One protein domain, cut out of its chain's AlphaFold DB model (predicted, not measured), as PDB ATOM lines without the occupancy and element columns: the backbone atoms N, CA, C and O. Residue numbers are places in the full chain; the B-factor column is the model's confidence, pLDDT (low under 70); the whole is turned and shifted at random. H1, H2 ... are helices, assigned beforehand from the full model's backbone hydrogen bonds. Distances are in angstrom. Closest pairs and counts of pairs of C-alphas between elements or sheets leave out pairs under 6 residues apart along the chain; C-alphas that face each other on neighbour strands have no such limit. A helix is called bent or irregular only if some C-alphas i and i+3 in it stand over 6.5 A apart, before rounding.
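AT A GLANCE: This is residues 125 to 248 of the 263 residues of an uncharacterized protein of Alcanivorax sp (UniProt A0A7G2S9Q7). Five helices form a flat up-and-down bundle, each running against the one before it; H1, H3 and H5 make one layer and H2 and H4 the other. H5, the longest, runs slanted across H4, and after it residues 237 to 248 fold back with no named element. The printed part has 124 residues, with H1 to H5 in chain order and no named strand, and is all helix. It is compact, with a radius of gyration of the C-alphas of 14.2 A and spans of 42 by 39 by 18 A.

HOW THE PARTS SIT: Start at H5, residues 211 to 236: its residues 216 to 227 alone touch H3, residues 170 to 181, closest at the C-alphas of Ser 220 and Phe 170, 5.2 A. H3 is the hub, touching four helices. H4, residues 185 to 202, touches H3 at a shallow tilt of 16 degrees, opposite ways; look at C-alphas 176 and 188, the closest, 4.5 A apart. H4 and H5 stand at a steep tilt of 42 degrees, with C-alphas 192 and 224 closest, 6.7 A apart. H1, residues 130 to 141, touches H3 the same way at 7 degrees, a shallow tilt, closest at C-alphas 137 and 178, 4.9 A. H2, residues 152 to 165, touches H1, closest at C-alphas 159 and 133, 5.8 A. H2 and H5 are apart. Every O i to N i+4 pair is within hydrogen-bond range in H1, H3 and H4, against 9 of 10 in H2 and 19 of 22 in H5.

IN THESE COORDINATES: Find C-alpha 211 at (-52.319, 54.300, -55.188); H5 runs 36.3 A to C-alpha 236 at (-26.313, 29.385, -50.727). It is irregular, with C-alphas 212 and 215 7.9 A apart. H4 is 25.2 A long, H2 20.5 A, H3 17.0 A, and H1 16.3 A from C-alpha 130 at (-41.151, 57.069, -41.957).

THE WHOLE: The C-alphas of Gly 144 and Asp 205, the two farthest apart, are 44.1 A from each other. The printed part has no cut and no long link, and no printed residue is under 70 in pLDDT.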
ATOM      1  N   GLU A 125     -47.574  59.473 -38.251       97.88
ATOM      2  CA  GLU A 125     -48.649  58.529 -38.554       97.88
ATOM      3  C   GLU A 125     -49.089  58.672 -40.013       97.88
ATOM      4  O   GLU A 125     -49.117  57.699 -40.763       97.88
ATOM      5  N   LYS A 126     -49.314  59.917 -40.452       97.38
ATOM      6  CA  LYS A 126     -49.653  60.266 -41.836       97.38
ATOM      7  C   LYS A 126     -48.626  59.739 -42.834       97.38
ATOM      8  O   LYS A 126     -48.994  59.304 -43.920       97.38
ATOM      9  N   TRP A 127     -47.347  59.773 -42.462       97.50
ATOM     10  CA  TRP A 127     -46.232  59.318 -43.293       97.50
ATOM     11  C   TRP A 127     -45.722  57.926 -42.902       97.50
ATOM     12  O   TRP A 127     -44.530  57.618 -43.035       97.50
ATOM     13  N   TRP A 128     -46.647  57.077 -42.443       98.06
ATOM     14  CA  TRP A 128     -46.513  55.625 -42.288       98.06
ATOM     15  C   TRP A 128     -45.403  55.167 -41.332       98.06
ATOM     16  O   TRP A 128     -44.911  54.053 -41.443       98.06
ATOM     17  N   GLY A 129     -44.965  56.021 -40.409       98.25
ATOM     18  CA  GLY A 129     -43.844  55.761 -39.503       98.25
ATOM     19  C   GLY A 129     -42.473  56.149 -40.070       98.25
ATOM     20  O   GLY A 129     -41.455  55.994 -39.391       98.25
ATOM     21  N   THR A 130     -42.410  56.694 -41.289       98.06
ATOM     22  CA  THR A 130     -41.151  57.069 -41.957       98.06
ATOM     23  C   THR A 130     -40.338  58.097 -41.163       98.06
ATOM     24  O   THR A 130     -39.136  57.876 -40.985       98.06
ATOM     25  N   PRO A 131     -40.917  59.196 -40.628       98.19
ATOM     26  CA  PRO A 131     -40.151  60.164 -39.844       98.19
ATOM     27  C   PRO A 131     -39.433  59.547 -38.644       98.19
ATOM     28  O   PRO A 131     -38.302  59.928 -38.332       98.19
ATOM     29  N   GLN A 132     -40.077  58.589 -37.979       98.31
ATOM     30  CA  GLN A 132     -39.503  57.829 -36.880       98.31
ATOM     31  C   GLN A 132     -38.412  56.873 -37.345       98.31
ATOM     32  O   GLN A 132     -37.325  56.894 -36.769       98.31
ATOM     33  N   ALA A 133     -38.655  56.117 -38.415       98.25
ATOM     34  CA  ALA A 133     -37.650  55.235 -38.996       98.25
ATOM     35  C   ALA A 133     -36.381  56.006 -39.410       98.25
ATOM     36  O   ALA A 133     -35.284  55.557 -39.097       98.25
ATOM     37  N   ILE A 134     -36.505  57.213 -39.985       97.81
ATOM     38  CA  ILE A 134     -35.362  58.099 -40.291       97.81
ATOM     39  C   ILE A 134     -34.516  58.368 -39.040       97.81
ATOM     40  O   ILE A 134     -33.290  58.258 -39.093       97.81
ATOM     41  N   ARG A 135     -35.148  58.726 -37.913       96.25
ATOM     42  CA  ARG A 135     -34.422  59.022 -36.664       96.25
ATOM     43  C   ARG A 135     -33.683  57.788 -36.159       96.25
ATOM     44  O   ARG A 135     -32.496  57.877 -35.856       96.25
ATOM     45  N   SER A 136     -34.360  56.643 -36.151       97.31
ATOM     46  CA  SER A 136     -33.768  55.361 -35.768       97.31
ATOM     47  C   SER A 136     -32.592  54.978 -36.673       97.31
ATOM     48  O   SER A 136     -31.558  54.536 -36.178       97.31
ATOM     49  N   THR A 137     -32.669  55.219 -37.985       96.44
ATOM     50  CA  THR A 137     -31.552  54.944 -38.906       96.44
ATOM     51  C   THR A 137     -30.365  55.855 -38.677       96.44
ATOM     52  O   THR A 137     -29.229  55.387 -38.712       96.44
ATOM     53  N   VAL A 138     -30.591  57.125 -38.350       95.06
ATOM     54  CA  VAL A 138     -29.490  58.021 -37.984       95.06
ATOM     55  C   VAL A 138     -28.824  57.574 -36.681       95.06
ATOM     56  O   VAL A 138     -27.596  57.501 -36.643       95.06
ATOM     57  N   TRP A 139     -29.589  57.171 -35.661       95.38
ATOM     58  CA  TRP A 139     -29.022  56.585 -34.438       95.38
ATOM     59  C   TRP A 139     -28.246  55.293 -34.697       95.38
ATOM     60  O   TRP A 139     -27.200  55.068 -34.092       95.38
ATOM     61  N   ALA A 140     -28.721  54.461 -35.626       93.19
ATOM     62  CA  ALA A 140     -28.031  53.246 -36.038       93.19
ATOM     63  C   ALA A 140     -26.743  53.528 -36.832       93.19
ATOM     64  O   ALA A 140     -25.866  52.670 -36.879       93.19
ATOM     65  N   PHE A 141     -26.604  54.689 -37.471       89.75
ATOM     66  CA  PHE A 141     -25.421  55.034 -38.270       89.75
ATOM     67  C   PHE A 141     -24.382  55.839 -37.497       89.75
ATOM     68  O   PHE A 141     -23.191  55.730 -37.785       89.75
ATOM     69  N   VAL A 142     -24.820  56.664 -36.545       86.94
ATOM     70  CA  VAL A 142     -23.957  57.615 -35.840       86.94
ATOM     71  C   VAL A 142     -23.844  57.218 -34.364       86.94
ATOM     72  O   VAL A 142     -24.764  57.489 -33.584       86.94
ATOM     73  N   PRO A 143     -22.717  56.606 -33.949       83.25
ATOM     74  CA  PRO A 143     -22.488  56.236 -32.557       83.25
ATOM     75  C   PRO A 143     -22.681  57.417 -31.598       83.25
ATOM     76  O   PRO A 143     -22.244  58.532 -31.880       83.25
ATOM     77  N   GLY A 144     -23.330  57.167 -30.458       85.81
ATOM     78  CA  GLY A 144     -23.541  58.165 -29.401       85.81
ATOM     79  C   GLY A 144     -24.677  59.166 -29.645       85.81
ATOM     80  O   GLY A 144     -24.864  60.060 -28.829       85.81
ATOM     81  N   THR A 145     -25.444  59.041 -30.736       88.88
ATOM     82  CA  THR A 145     -26.599  59.928 -31.003       88.88
ATOM     83  C   THR A 145     -27.934  59.400 -30.477       88.88
ATOM     84  O   THR A 145     -28.898  60.164 -30.411       88.88
ATOM     85  N   LEU A 146     -27.999  58.119 -30.098       92.94
ATOM     86  CA  LEU A 146     -29.153  57.531 -29.421       92.94
ATOM     87  C   LEU A 146     -29.281  58.138 -28.010       92.94
ATOM     88  O   LEU A 146     -28.327  58.032 -27.241       92.94
ATOM     89  N   PRO A 147     -30.424  58.744 -27.641       92.75
ATOM     90  CA  PRO A 147     -30.639  59.238 -26.282       92.75
ATOM     91  C   PRO A 147     -30.648  58.106 -25.244       92.75
ATOM     92  O   PRO A 147     -31.268  57.073 -25.484       92.75
ATOM     93  N   ASP A 148     -30.064  58.341 -24.064       91.88
ATOM     94  CA  ASP A 148     -29.911  57.335 -22.991       91.88
ATOM     95  C   ASP A 148     -31.230  56.681 -22.539       91.88
ATOM     96  O   ASP A 148     -31.244  55.559 -22.039       91.88
ATOM     97  N   ASN A 149     -32.357  57.377 -22.705       92.75
ATOM     98  CA  ASN A 149     -33.684  56.907 -22.311       92.75
ATOM     99  C   ASN A 149     -34.472  56.228 -23.447       92.75
ATOM    100  O   ASN A 149     -35.680  56.025 -23.303       92.75
ATOM    101  N   LYS A 150     -33.841  55.933 -24.588       93.69
ATOM    102  CA  LYS A 150     -34.490  55.304 -25.745       93.69
ATOM    103  C   LYS A 150     -33.805  53.998 -26.123       93.69
ATOM    104  O   LYS A 150     -32.586  53.899 -26.140       93.69
ATOM    105  N   ASP A 151     -34.616  53.026 -26.525       95.69
ATOM    106  CA  ASP A 151     -34.148  51.798 -27.161       95.69
ATOM    107  C   ASP A 151     -34.311  51.906 -28.683       95.69
ATOM    108  O   ASP A 151     -35.383  52.250 -29.189       95.69
ATOM    109  N   LEU A 152     -33.231  51.626 -29.417       95.94
ATOM    110  CA  LEU A 152     -33.197  51.715 -30.878       95.94
ATOM    111  C   LEU A 152     -34.211  50.770 -31.543       95.94
ATOM    112  O   LEU A 152     -34.916  51.170 -32.469       95.94
ATOM    113  N   TRP A 153     -34.296  49.523 -31.079       96.31
ATOM    114  CA  TRP A 153     -35.107  48.479 -31.710       96.31
ATOM    115  C   TRP A 153     -36.584  48.609 -31.361       96.31
ATOM    116  O   TRP A 153     -37.427  48.361 -32.218       96.31
ATOM    117  N   GLN A 154     -36.914  49.054 -30.147       96.94
ATOM    118  CA  GLN A 154     -38.278  49.452 -29.798       96.94
ATOM    119  C   GLN A 154     -38.732  50.634 -30.659       96.94
ATOM    120  O   GLN A 154     -39.883  50.678 -31.086       96.94
ATOM    121  N   ASN A 155     -37.830  51.574 -30.962       96.88
ATOM    122  CA  ASN A 155     -38.159  52.707 -31.819       96.88
ATOM    123  C   ASN A 155     -38.405  52.284 -33.278       96.88
ATOM    124  O   ASN A 155     -39.372  52.738 -33.888       96.88
ATOM    125  N   TYR A 156     -37.594  51.373 -33.824       98.12
ATOM    126  CA  TYR A 156     -37.907  50.752 -35.115       98.12
ATOM    127  C   TYR A 156     -39.223  49.987 -35.082       98.12
ATOM    128  O   TYR A 156     -40.060  50.213 -35.945       98.12
ATOM    129  N   GLN A 157     -39.457  49.164 -34.061       98.06
ATOM    130  CA  GLN A 157     -40.689  48.389 -33.952       98.06
ATOM    131  C   GLN A 157     -41.937  49.280 -33.949       98.06
ATOM    132  O   GLN A 157     -42.900  48.970 -34.639       98.06
ATOM    133  N   ALA A 158     -41.920  50.402 -33.231       98.06
ATOM    134  CA  ALA A 158     -43.047  51.326 -33.250       98.06
ATOM    135  C   ALA A 158     -43.249  51.986 -34.633       98.06
ATOM    136  O   ALA A 158     -44.379  52.294 -34.995       98.06
ATOM    137  N   ALA A 159     -42.193  52.173 -35.436       98.44
ATOM    138  CA  ALA A 159     -42.336  52.615 -36.826       98.44
ATOM    139  C   ALA A 159     -42.863  51.487 -37.729       98.44
ATOM    140  O   ALA A 159     -43.715  51.736 -38.577       98.44
ATOM    141  N   ASP A 160     -42.399  50.252 -37.520       98.50
ATOM    142  CA  ASP A 160     -42.841  49.062 -38.250       98.50
ATOM    143  C   ASP A 160     -44.330  48.760 -38.022       98.50
ATOM    144  O   ASP A 160     -45.023  48.317 -38.936       98.50
ATOM    145  N   GLU A 161     -44.830  48.982 -36.805       98.31
ATOM    146  CA  GLU A 161     -46.241  48.790 -36.458       98.31
ATOM    147  C   GLU A 161     -47.141  49.736 -37.261       98.31
ATOM    148  O   GLU A 161     -48.130  49.282 -37.838       98.31
ATOM    149  N   ILE A 162     -46.752  51.008 -37.387       98.44
ATOM    150  CA  ILE A 162     -47.438  51.983 -38.246       98.44
ATOM    151  C   ILE A 162     -47.297  51.562 -39.716       98.44
ATOM    152  O   ILE A 162     -48.286  51.472 -40.439       98.44
ATOM    153  N   ALA A 163     -46.089  51.209 -40.156       98.06
ATOM    154  CA  ALA A 163     -45.838  50.762 -41.525       98.06
ATOM    155  C   ALA A 163     -46.750  49.589 -41.925       98.06
ATOM    156  O   ALA A 163     -47.331  49.583 -43.009       98.06
ATOM    157  N   LYS A 164     -46.933  48.623 -41.016       97.38
ATOM    158  CA  LYS A 164     -47.816  47.469 -41.201       97.38
ATOM    159  C   LYS A 164     -49.284  47.876 -41.326       97.38
ATOM    160  O   LYS A 164     -49.974  47.299 -42.161       97.38
ATOM    161  N   GLN A 165     -49.754  48.828 -40.520       96.69
ATOM    162  CA  GLN A 165     -51.139  49.318 -40.560       96.69
ATOM    163  C   GLN A 165     -51.477  50.009 -41.886       96.69
ATOM    164  O   GLN A 165     -52.605  49.901 -42.358       96.69
ATOM    165  N   HIS A 166     -50.494  50.670 -42.499       97.00
ATOM    166  CA  HIS A 166     -50.659  51.413 -43.754       97.00
ATOM    167  C   HIS A 166     -50.176  50.656 -45.001       97.00
ATOM    168  O   HIS A 166     -50.140  51.225 -46.090       97.00
ATOM    169  N   ASP A 167     -49.770  49.391 -44.858       97.44
ATOM    170  CA  ASP A 167     -49.146  48.585 -45.918       97.44
ATOM    171  C   ASP A 167     -47.948  49.281 -46.608       97.44
ATOM    172  O   ASP A 167     -47.711  49.145 -47.812       97.44
ATOM    173  N   ALA A 168     -47.165  50.040 -45.840       97.12
ATOM    174  CA  ALA A 168     -45.999  50.773 -46.318       97.12
ATOM    175  C   ALA A 168     -44.710  49.958 -46.131       97.12
ATOM    176  O   ALA A 168     -44.361  49.550 -45.026       97.12
ATOM    177  N   LEU A 169     -43.946  49.768 -47.207       97.12
ATOM    178  CA  LEU A 169     -42.662  49.053 -47.167       97.12
ATOM    179  C   LEU A 169     -41.481  49.965 -46.809       97.12
ATOM    180  O   LEU A 169     -40.447  49.500 -46.336       97.12
ATOM    181  N   PHE A 170     -41.615  51.268 -47.039       94.31
ATOM    182  CA  PHE A 170     -40.508  52.216 -46.933       94.31
ATOM    183  C   PHE A 170     -39.887  52.343 -45.526       94.31
ATOM    184  O   PHE A 170     -38.658  52.318 -45.422       94.31
ATOM    185  N   PRO A 171     -40.662  52.398 -44.425       97.75
ATOM    186  CA  PRO A 171     -40.091  52.364 -43.076       97.75
ATOM    187  C   PRO A 171     -39.334  51.058 -42.791       97.75
ATOM    188  O   PRO A 171     -38.289  51.084 -42.141       97.75
ATOM    189  N   LEU A 172     -39.804  49.929 -43.340       98.50
ATOM    190  CA  LEU A 172     -39.165  48.619 -43.172       98.50
ATOM    191  C   LEU A 172     -37.808  48.549 -43.885       98.50
ATOM    192  O   LEU A 172     -36.886  47.913 -43.382       98.50
ATOM    193  N   VAL A 173     -37.648  49.246 -45.019       97.38
ATOM    194  CA  VAL A 173     -36.336  49.428 -45.671       97.38
ATOM    195  C   VAL A 173     -35.364  50.129 -44.725       97.38
ATOM    196  O   VAL A 173     -34.232  49.683 -44.556       97.38
ATOM    197  N   LEU A 174     -35.792  51.230 -44.099       97.81
ATOM    198  CA  LEU A 174     -34.960  52.004 -43.175       97.81
ATOM    199  C   LEU A 174     -34.571  51.184 -41.937       97.81
ATOM    200  O   LEU A 174     -33.417  51.243 -41.504       97.81
ATOM    201  N   HIS A 175     -35.493  50.366 -41.420       98.44
ATOM    202  CA  HIS A 175     -35.191  49.388 -40.377       98.44
ATOM    203  C   HIS A 175     -34.154  48.368 -40.845       98.44
ATOM    204  O   HIS A 175     -33.104  48.245 -40.212       98.44
ATOM    205  N   ALA A 176     -34.388  47.686 -41.967       98.06
ATOM    206  CA  ALA A 176     -33.467  46.679 -42.481       98.06
ATOM    207  C   ALA A 176     -32.058  47.262 -42.696       98.06
ATOM    208  O   ALA A 176     -31.080  46.692 -42.222       98.06
ATOM    209  N   ILE A 177     -31.953  48.440 -43.317       95.56
ATOM    210  CA  ILE A 177     -30.685  49.151 -43.540       95.56
ATOM    211  C   ILE A 177     -29.984  49.507 -42.220       95.56
ATOM    212  O   ILE A 177     -28.766  49.366 -42.104       95.56
ATOM    213  N   GLY A 178     -30.724  49.998 -41.223       95.81
ATOM    214  CA  GLY A 178     -30.147  50.323 -39.920       95.81
ATOM    215  C   GLY A 178     -29.684  49.090 -39.146       95.81
ATOM    216  O   GLY A 178     -28.648  49.134 -38.485       95.81
ATOM    217  N   ALA A 179     -30.431  47.990 -39.251       97.06
ATOM    218  CA  ALA A 179     -30.080  46.699 -38.675       97.06
ATOM    219  C   ALA A 179     -28.812  46.108 -39.299       97.06
ATOM    220  O   ALA A 179     -27.919  45.678 -38.568       97.06
ATOM    221  N   ASP A 180     -28.716  46.155 -40.626       94.75
ATOM    222  CA  ASP A 180     -27.556  45.727 -41.408       94.75
ATOM    223  C   ASP A 180     -26.293  46.497 -40.990       94.75
ATOM    224  O   ASP A 180     -25.288  45.901 -40.610       94.75
ATOM    225  N   ASN A 181     -26.380  47.829 -40.884       91.62
ATOM    226  CA  ASN A 181     -25.259  48.658 -40.425       91.62
ATOM    227  C   ASN A 181     -24.792  48.341 -38.989       91.62
ATOM    228  O   ASN A 181     -23.640  48.584 -38.639       91.62
ATOM    229  N   GLN A 182     -25.680  47.818 -38.144       93.50
ATOM    230  CA  GLN A 182     -25.375  47.416 -36.767       93.50
ATOM    231  C   GLN A 182     -24.936  45.944 -36.649       93.50
ATOM    232  O   GLN A 182     -24.711  45.469 -35.531       93.50
ATOM    233  N   GLY A 183     -24.849  45.205 -37.764       93.62
ATOM    234  CA  GLY A 183     -24.562  43.767 -37.767       93.62
ATOM    235  C   GLY A 183     -25.610  42.962 -36.992       93.62
ATOM    236  O   GLY A 183     -25.277  42.041 -36.242       93.62
ATOM    237  N   LYS A 184     -26.883  43.377 -37.059       96.19
ATOM    238  CA  LYS A 184     -28.002  42.745 -36.346       96.19
ATOM    239  C   LYS A 184     -28.881  41.960 -37.310       96.19
ATOM    240  O   LYS A 184     -30.035  42.318 -37.536       96.19
ATOM    241  N   ASP A 185     -28.368  40.837 -37.797       94.81
ATOM    242  CA  ASP A 185     -29.042  39.965 -38.771       94.81
ATOM    243  C   ASP A 185     -30.461  39.568 -38.348       94.81
ATOM    244  O   ASP A 185     -31.375  39.524 -39.167       94.81
ATOM    245  N   ALA A 186     -30.681  39.324 -37.052       95.94
ATOM    246  CA  ALA A 186     -32.008  39.012 -36.526       95.94
ATOM    247  C   ALA A 186     -33.023  40.147 -36.767       95.94
ATOM    248  O   ALA A 186     -34.188  39.878 -37.049       95.94
ATOM    249  N   GLN A 187     -32.586  41.407 -36.693       97.75
ATOM    250  CA  GLN A 187     -33.427  42.578 -36.955       97.75
ATOM    251  C   GLN A 187     -33.616  42.805 -38.461       97.75
ATOM    252  O   GLN A 187     -34.731  43.097 -38.888       97.75
ATOM    253  N   VAL A 188     -32.591  42.548 -39.287       97.88
ATOM    254  CA  VAL A 188     -32.737  42.534 -40.758       97.88
ATOM    255  C   VAL A 188     -33.814  41.528 -41.170       97.88
ATOM    256  O   VAL A 188     -34.757  41.863 -41.886       97.88
ATOM    257  N   ARG A 189     -33.726  40.299 -40.651       97.25
ATOM    258  CA  ARG A 189     -34.702  39.231 -40.901       97.25
ATOM    259  C   ARG A 189     -36.094  39.591 -40.382       97.25
ATOM    260  O   ARG A 189     -37.074  39.288 -41.052       97.25
ATOM    261  N   LYS A 190     -36.202  40.259 -39.226       97.69
ATOM    262  CA  LYS A 190     -37.483  40.756 -38.696       97.69
ATOM    263  C   LYS A 190     -38.141  41.747 -39.665       97.69
ATOM    264  O   LYS A 190     -39.312  41.566 -39.992       97.69
ATOM    265  N   ALA A 191     -37.393  42.739 -40.151       98.31
ATOM    266  CA  ALA A 191     -37.890  43.713 -41.123       98.31
ATOM    267  C   ALA A 191     -38.314  43.044 -42.446       98.31
ATOM    268  O   ALA A 191     -39.374  43.356 -42.983       98.31
ATOM    269  N   LEU A 192     -37.538  42.070 -42.931       98.31
ATOM    270  CA  LEU A 192     -37.852  41.298 -44.138       98.31
ATOM    271  C   LEU A 192     -39.107  40.417 -43.989       98.31
ATOM    272  O   LEU A 192     -39.936  40.389 -44.897       98.31
ATOM    273  N   LYS A 193     -39.309  39.765 -42.832       97.62
ATOM    274  CA  LYS A 193     -40.549  39.019 -42.527       97.62
ATOM    275  C   LYS A 193     -41.771  39.937 -42.552       97.62
ATOM    276  O   LYS A 193     -42.748  39.639 -43.232       97.62
ATOM    277  N   LEU A 194     -41.685  41.092 -41.889       97.75
ATOM    278  CA  LEU A 194     -42.744  42.107 -41.918       97.75
ATOM    279  C   LEU A 194     -43.011  42.623 -43.339       97.75
ATOM    280  O   LEU A 194     -44.164  42.826 -43.713       97.75
ATOM    281  N   ALA A 195     -41.962  42.801 -44.142       97.69
ATOM    282  CA  ALA A 195     -42.095  43.205 -45.534       97.69
ATOM    283  C   ALA A 195     -42.783  42.131 -46.388       97.69
ATOM    284  O   ALA A 195     -43.595  42.476 -47.243       97.69
ATOM    285  N   GLY A 196     -42.512  40.847 -46.137       96.31
ATOM    286  CA  GLY A 196     -43.242  39.736 -46.746       96.31
ATOM    287  C   GLY A 196     -44.738  39.776 -46.422       96.31
ATOM    288  O   GLY A 196     -45.557  39.701 -47.338       96.31
ATOM    289  N   ASP A 197     -45.098  40.000 -45.152       94.94
ATOM    290  CA  ASP A 197     -46.496  40.157 -44.728       94.94
ATOM    291  C   ASP A 197     -47.180  41.351 -45.421       94.94
ATOM    292  O   ASP A 197     -48.324  41.249 -45.864       94.94
ATOM    293  N   VAL A 198     -46.501  42.504 -45.486       95.81
ATOM    294  CA  VAL A 198     -47.007  43.705 -46.176       95.81
ATOM    295  C   VAL A 198     -47.175  43.434 -47.671       95.81
ATOM    296  O   VAL A 198     -48.214  43.759 -48.234       95.81
ATOM    297  N   GLN A 199     -46.200  42.788 -48.316       93.00
ATOM    298  CA  GLN A 199     -46.256  42.477 -49.745       93.00
ATOM    299  C   GLN A 199     -47.429  41.556 -50.098       93.00
ATOM    300  O   GLN A 199     -48.037  41.719 -51.154       93.00
ATOM    301  N   GLN A 200     -47.771  40.607 -49.224       91.25
ATOM    302  CA  GLN A 200     -48.952  39.764 -49.412       91.25
ATOM    303  C   GLN A 200     -50.249  40.581 -49.342       91.25
ATOM    304  O   GLN A 200     -51.128  40.380 -50.176       91.25
ATOM    305  N   ARG A 201     -50.354  41.530 -48.400       92.62
ATOM    306  CA  ARG A 201     -51.524  42.420 -48.300       92.62
ATOM    307  C   ARG A 201     -51.628  43.391 -49.469       92.62
ATOM    308  O   ARG A 201     -52.724  43.610 -49.956       92.62
ATOM    309  N   LEU A 202     -50.508  43.889 -49.993       91.31
ATOM    310  CA  LEU A 202     -50.495  44.733 -51.196       91.31
ATOM    311  C   LEU A 202     -51.044  44.031 -52.451       91.31
ATOM    312  O   LEU A 202     -51.415  44.711 -53.403       91.31
ATOM    313  N   ASN A 203     -51.099  42.696 -52.464       87.12
ATOM    314  CA  ASN A 203     -51.695  41.927 -53.555       87.12
ATOM    315  C   ASN A 203     -53.212  41.708 -53.381       87.12
ATOM    316  O   ASN A 203     -53.817  41.067 -54.240       87.12
ATOM    317  N   SER A 204     -53.817  42.169 -52.280       89.88
ATOM    318  CA  SER A 204     -55.262  42.093 -52.058       89.88
ATOM    319  C   SER A 204     -55.967  43.381 -52.491       89.88
ATOM    320  O   SER A 204     -55.380  44.464 -52.487       89.88
ATOM    321  N   ASP A 205     -57.257  43.272 -52.807       87.12
ATOM    322  CA  ASP A 205     -58.099  44.420 -53.175       87.12
ATOM    323  C   ASP A 205     -58.375  45.380 -51.993       87.12
ATOM    324  O   ASP A 205     -58.902  46.472 -52.188       87.12
ATOM    325  N   GLU A 206     -58.024  44.987 -50.762       88.62
ATOM    326  CA  GLU A 206     -58.297  45.727 -49.517       88.62
ATOM    327  C   GLU A 206     -57.056  46.440 -48.949       88.62
ATOM    328  O   GLU A 206     -57.068  46.899 -47.800       88.62
ATOM    329  N   HIS A 207     -55.966  46.517 -49.721       91.00
ATOM    330  CA  HIS A 207     -54.725  47.129 -49.252       91.00
ATOM    331  C   HIS A 207     -54.931  48.598 -48.846       91.00
ATOM    332  O   HIS A 207     -55.663  49.357 -49.484       91.00
ATOM    333  N   GLN A 208     -54.226  49.036 -47.806       90.56
ATOM    334  CA  GLN A 208     -54.369  50.390 -47.254       90.56
ATOM    335  C   GLN A 208     -53.446  51.416 -47.924       90.56
ATOM    336  O   GLN A 208     -53.637  52.624 -47.781       90.56
ATOM    337  N   PHE A 209     -52.449  50.959 -48.689       94.50
ATOM    338  CA  PHE A 209     -51.443  51.858 -49.250       94.50
ATOM    339  C   PHE A 209     -51.994  52.749 -50.386       94.50
ATOM    340  O   PHE A 209     -52.593  52.230 -51.331       94.50
ATOM    341  N   PRO A 210     -51.766  54.077 -50.383       92.50
ATOM    342  CA  PRO A 210     -52.350  54.958 -51.396       92.50
ATOM    343  C   PRO A 210     -51.791  54.725 -52.807       92.50
ATOM    344  O   PRO A 210     -50.579  54.775 -53.036       92.50
ATOM    345  N   ALA A 211     -52.685  54.578 -53.794       91.62
ATOM    346  CA  ALA A 211     -52.319  54.300 -55.188       91.62
ATOM    347  C   ALA A 211     -51.342  55.333 -55.790       91.62
ATOM    348  O   ALA A 211     -50.409  54.978 -56.508       91.62
ATOM    349  N   ILE A 212     -51.507  56.614 -55.439       91.50
ATOM    350  CA  ILE A 212     -50.654  57.717 -55.908       91.50
ATOM    351  C   ILE A 212     -49.176  57.569 -55.501       91.50
ATOM    352  O   ILE A 212     -48.301  58.125 -56.164       91.50
ATOM    353  N   TYR A 213     -48.880  56.789 -54.457       92.12
ATOM    354  CA  TYR A 213     -47.526  56.577 -53.947       92.12
ATOM    355  C   TYR A 213     -46.968  55.181 -54.253       92.12
ATOM    356  O   TYR A 213     -45.876  54.861 -53.787       92.12
ATOM    357  N   GLN A 214     -47.651  54.354 -55.060       91.81
ATOM    358  CA  GLN A 214     -47.254  52.962 -55.359       91.81
ATOM    359  C   GLN A 214     -45.798  52.810 -55.813       91.81
ATOM    360  O   GLN A 214     -45.144  51.828 -55.467       91.81
ATOM    361  N   LEU A 215     -45.261  53.798 -56.533       90.50
ATOM    362  CA  LEU A 215     -43.860  53.804 -56.952       90.50
ATOM    363  C   LEU A 215     -42.889  53.729 -55.758       90.50
ATOM    364  O   LEU A 215     -41.883  53.028 -55.839       90.50
ATOM    365  N   VAL A 216     -43.201  54.396 -54.641       91.31
ATOM    366  CA  VAL A 216     -42.390  54.358 -53.412       91.31
ATOM    367  C   VAL A 216     -42.351  52.940 -52.841       91.31
ATOM    368  O   VAL A 216     -41.273  52.442 -52.512       91.31
ATOM    369  N   ASN A 217     -43.497  52.256 -52.786       92.44
ATOM    370  CA  ASN A 217     -43.562  50.867 -52.332       92.44
ATOM    371  C   ASN A 217     -42.842  49.910 -53.291       92.44
ATOM    372  O   ASN A 217     -42.109  49.041 -52.830       92.44
ATOM    373  N   ALA A 218     -42.971  50.099 -54.606       92.44
ATOM    374  CA  ALA A 218     -42.288  49.263 -55.595       92.44
ATOM    375  C   ALA A 218     -40.754  49.339 -55.470       92.44
ATOM    376  O   ALA A 218     -40.068  48.319 -55.522       92.44
ATOM    377  N   ILE A 219     -40.214  50.541 -55.252       92.38
ATOM    378  CA  ILE A 219     -38.777  50.743 -55.016       92.38
ATOM    379  C   ILE A 219     -38.352  50.146 -53.676       92.38
ATOM    380  O   ILE A 219     -37.327  49.474 -53.598       92.38
ATOM    381  N   SER A 220     -39.158  50.352 -52.635       94.62
ATOM    382  CA  SER A 220     -38.892  49.801 -51.303       94.62
ATOM    383  C   SER A 220     -38.837  48.273 -51.329       94.62
ATOM    384  O   SER A 220     -37.934  47.673 -50.750       94.62
ATOM    385  N   HIS A 221     -39.755  47.640 -52.063       95.19
ATOM    386  CA  HIS A 221     -39.748  46.200 -52.296       95.19
ATOM    387  C   HIS A 221     -38.458  45.737 -52.987       95.19
ATOM    388  O   HIS A 221     -37.870  44.743 -52.569       95.19
ATOM    389  N   ASP A 222     -37.989  46.445 -54.021       93.94
ATOM    390  CA  ASP A 222     -36.729  46.100 -54.695       93.94
ATOM    391  C   ASP A 222     -35.523  46.213 -53.745       93.94
ATOM    392  O   ASP A 222     -34.707  45.294 -53.695       93.94
ATOM    393  N   GLN A 223     -35.450  47.252 -52.906       94.69
ATOM    394  CA  GLN A 223     -34.393  47.377 -51.888       94.69
ATOM    395  C   GLN A 223     -34.429  46.226 -50.872       94.69
ATOM    396  O   GLN A 223     -33.396  45.623 -50.585       94.69
ATOM    397  N   LEU A 224     -35.611  45.867 -50.365       97.00
ATOM    398  CA  LEU A 224     -35.772  44.734 -49.446       97.00
ATOM    399  C   LEU A 224     -35.401  43.404 -50.115       97.00
ATOM    400  O   LEU A 224     -34.716  42.576 -49.513       97.00
ATOM    401  N   ARG A 225     -35.779  43.210 -51.383       96.38
ATOM    402  CA  ARG A 225     -35.376  42.034 -52.165       96.38
ATOM    403  C   ARG A 225     -33.863  41.951 -52.315       96.38
ATOM    404  O   ARG A 225     -33.321  40.869 -52.144       96.38
ATOM    405  N   GLN A 226     -33.176  43.061 -52.572       95.69
ATOM    406  CA  GLN A 226     -31.712  43.081 -52.668       95.69
ATOM    407  C   GLN A 226     -31.045  42.664 -51.349       95.69
ATOM    408  O   GLN A 226     -30.044  41.948 -51.369       95.69
ATOM    409  N   MET A 227     -31.621  43.047 -50.204       96.19
ATOM    410  CA  MET A 227     -31.149  42.593 -48.890       96.19
ATOM    411  C   MET A 227     -31.414  41.098 -48.666       96.19
ATOM    412  O   MET A 227     -30.539  40.390 -48.178       96.19
ATOM    413  N   SER A 228     -32.581  40.592 -49.079       97.12
ATOM    414  CA  SER A 228     -32.858  39.148 -49.075       97.12
ATOM    415  C   SER A 228     -31.871  38.385 -49.969       97.12
ATOM    416  O   SER A 228     -31.277  37.393 -49.549       97.12
ATOM    417  N   ASP A 229     -31.621  38.879 -51.182       97.12
ATOM    418  CA  ASP A 229     -30.684  38.279 -52.126       97.12
ATOM    419  C   ASP A 229     -29.263  38.205 -51.568       97.12
ATOM    420  O   ASP A 229     -28.604  37.193 -51.791       97.12
ATOM    421  N   ALA A 230     -28.803  39.213 -50.818       95.50
ATOM    422  CA  ALA A 230     -27.504  39.175 -50.145       95.50
ATOM    423  C   ALA A 230     -27.420  38.017 -49.134       95.50
ATOM    424  O   ALA A 230     -26.501  37.203 -49.224       95.50
ATOM    425  N   ILE A 231     -28.436  37.853 -48.272       95.31
ATOM    426  CA  ILE A 231     -28.515  36.752 -47.291       95.31
ATOM    427  C   ILE A 231     -28.470  35.383 -47.989       95.31
ATOM    428  O   ILE A 231     -27.764  34.463 -47.563       95.31
ATOM    429  N   TRP A 232     -29.239  35.219 -49.069       95.56
ATOM    430  CA  TRP A 232     -29.264  33.977 -49.842       95.56
ATOM    431  C   TRP A 232     -27.946  33.732 -50.589       95.56
ATOM    432  O   TRP A 232     -27.492  32.584 -50.667       95.56
ATOM    433  N   MET A 233     -27.310  34.785 -51.102       94.75
ATOM    434  CA  MET A 233     -26.037  34.689 -51.808       94.75
ATOM    435  C   MET A 233     -24.921  34.249 -50.862       94.75
ATOM    436  O   MET A 233     -24.213  33.298 -51.180       94.75
ATOM    437  N   GLU A 234     -24.823  34.855 -49.679       91.81
ATOM    438  CA  GLU A 234     -23.837  34.499 -48.650       91.81
ATOM    439  C   GLU A 234     -23.958  33.033 -48.214       91.81
ATOM    440  O   GLU A 234     -22.965  32.314 -48.108       91.81
ATOM    441  N   GLN A 235     -25.186  32.549 -48.007       90.88
ATOM    442  CA  GLN A 235     -25.404  31.216 -47.435       90.88
ATOM    443  C   GLN A 235     -25.536  30.093 -48.470       90.88
ATOM    444  O   GLN A 235     -25.279  28.930 -48.149       90.88
ATOM    445  N   LYS A 236     -25.990  30.393 -49.694       91.69
ATOM    446  CA  LYS A 236     -26.313  29.385 -50.727       91.69
ATOM    447  C   LYS A 236     -25.727  29.690 -52.109       91.69
ATOM    448  O   LYS A 236     -25.922  28.877 -53.010       91.69
ATOM    449  N   GLY A 237     -25.068  30.833 -52.313       91.19
ATOM    450  CA  GLY A 237     -24.467  31.213 -53.601       91.19
ATOM    451  C   GLY A 237     -25.472  31.599 -54.693       91.19
ATOM    452  O   GLY A 237     -25.113  31.740 -55.869       91.19
ATOM    453  N   ARG A 238     -26.749  31.776 -54.332       92.19
ATOM    454  CA  ARG A 238     -27.852  32.094 -55.250       92.19
ATOM    455  C   ARG A 238     -28.774  33.151 -54.660       92.19
ATOM    456  O   ARG A 238     -28.786  33.344 -53.457       92.19
ATOM    457  N   ARG A 239     -29.557  33.810 -55.515       95.19
ATOM    458  CA  ARG A 239     -30.574  34.784 -55.098       95.19
ATOM    459  C   ARG A 239     -31.730  34.113 -54.354       95.19
ATOM    460  O   ARG A 239     -31.913  32.888 -54.433       95.19
ATOM    461  N   SER A 240     -32.494  34.939 -53.648       94.69
ATOM    462  CA  SER A 240     -33.741  34.535 -53.017       94.69
ATOM    463  C   SER A 240     -34.754  34.068 -54.079       94.69
ATOM    464  O   SER A 240     -34.723  34.544 -55.219       94.69
ATOM    465  N   PRO A 241     -35.616  33.081 -53.773       92.12
ATOM    466  CA  PRO A 241     -36.738  32.741 -54.643       92.12
ATOM    467  C   PRO A 241     -37.681  33.934 -54.896       92.12
ATOM    468  O   PRO A 241     -37.752  34.863 -54.089       92.12
ATOM    469  N   PRO A 242     -38.470  33.914 -55.983       87.44
ATOM    470  CA  PRO A 242     -39.510  34.916 -56.189       87.44
ATOM    471  C   PRO A 242     -40.490  34.974 -55.007       87.44
ATOM    472  O   PRO A 242     -40.878  33.937 -54.464       87.44
ATOM    473  N   ASN A 243     -40.920  36.186 -54.638       83.19
ATOM    474  CA  ASN A 243     -41.927  36.441 -53.598       83.19
ATOM    475  C   ASN A 243     -41.614  35.773 -52.244       83.19
ATOM    476  O   ASN A 243     -42.494  35.180 -51.624       83.19
ATOM    477  N   SER A 244     -40.354  35.836 -51.796       89.00
ATOM    478  CA  SER A 244     -39.904  35.139 -50.584       89.00
ATOM    479  C   SER A 244     -39.137  36.028 -49.598       89.00
ATOM    480  O   SER A 244     -38.146  35.587 -49.015       89.00
ATOM    481  N   LEU A 245     -39.556  37.287 -49.425       93.50
ATOM    482  CA  LEU A 245     -38.935  38.205 -48.453       93.50
ATOM    483  C   LEU A 245     -38.990  37.657 -47.014       93.50
ATOM    484  O   LEU A 245     -38.097  37.914 -46.218       93.50
ATOM    485  N   ASP A 246     -39.998  36.853 -46.698       91.75
ATOM    486  CA  ASP A 246     -40.223  36.203 -45.407       91.75
ATOM    487  C   ASP A 246     -39.495  34.858 -45.237       91.75
ATOM    488  O   ASP A 246     -39.560  34.263 -44.157       91.75
ATOM    489  N   LYS A 247     -38.797  34.363 -46.270       92.69
ATOM    490  CA  LYS A 247     -38.148  33.044 -46.266       92.69
ATOM    491  C   LYS A 247     -36.634  33.159 -46.295       92.69
ATOM    492  O   LYS A 247     -36.055  33.878 -47.110       92.69
ATOM    493  N   PHE A 248     -35.989  32.329 -45.482       93.62
ATOM    494  CA  PHE A 248     -34.542  32.348 -45.320       93.62
ATOM    495  C   PHE A 248     -33.901  30.987 -45.615       93.62
ATOM    496  O   PHE A 248     -34.526  29.947 -45.392       93.62
TER     497      PHE A 248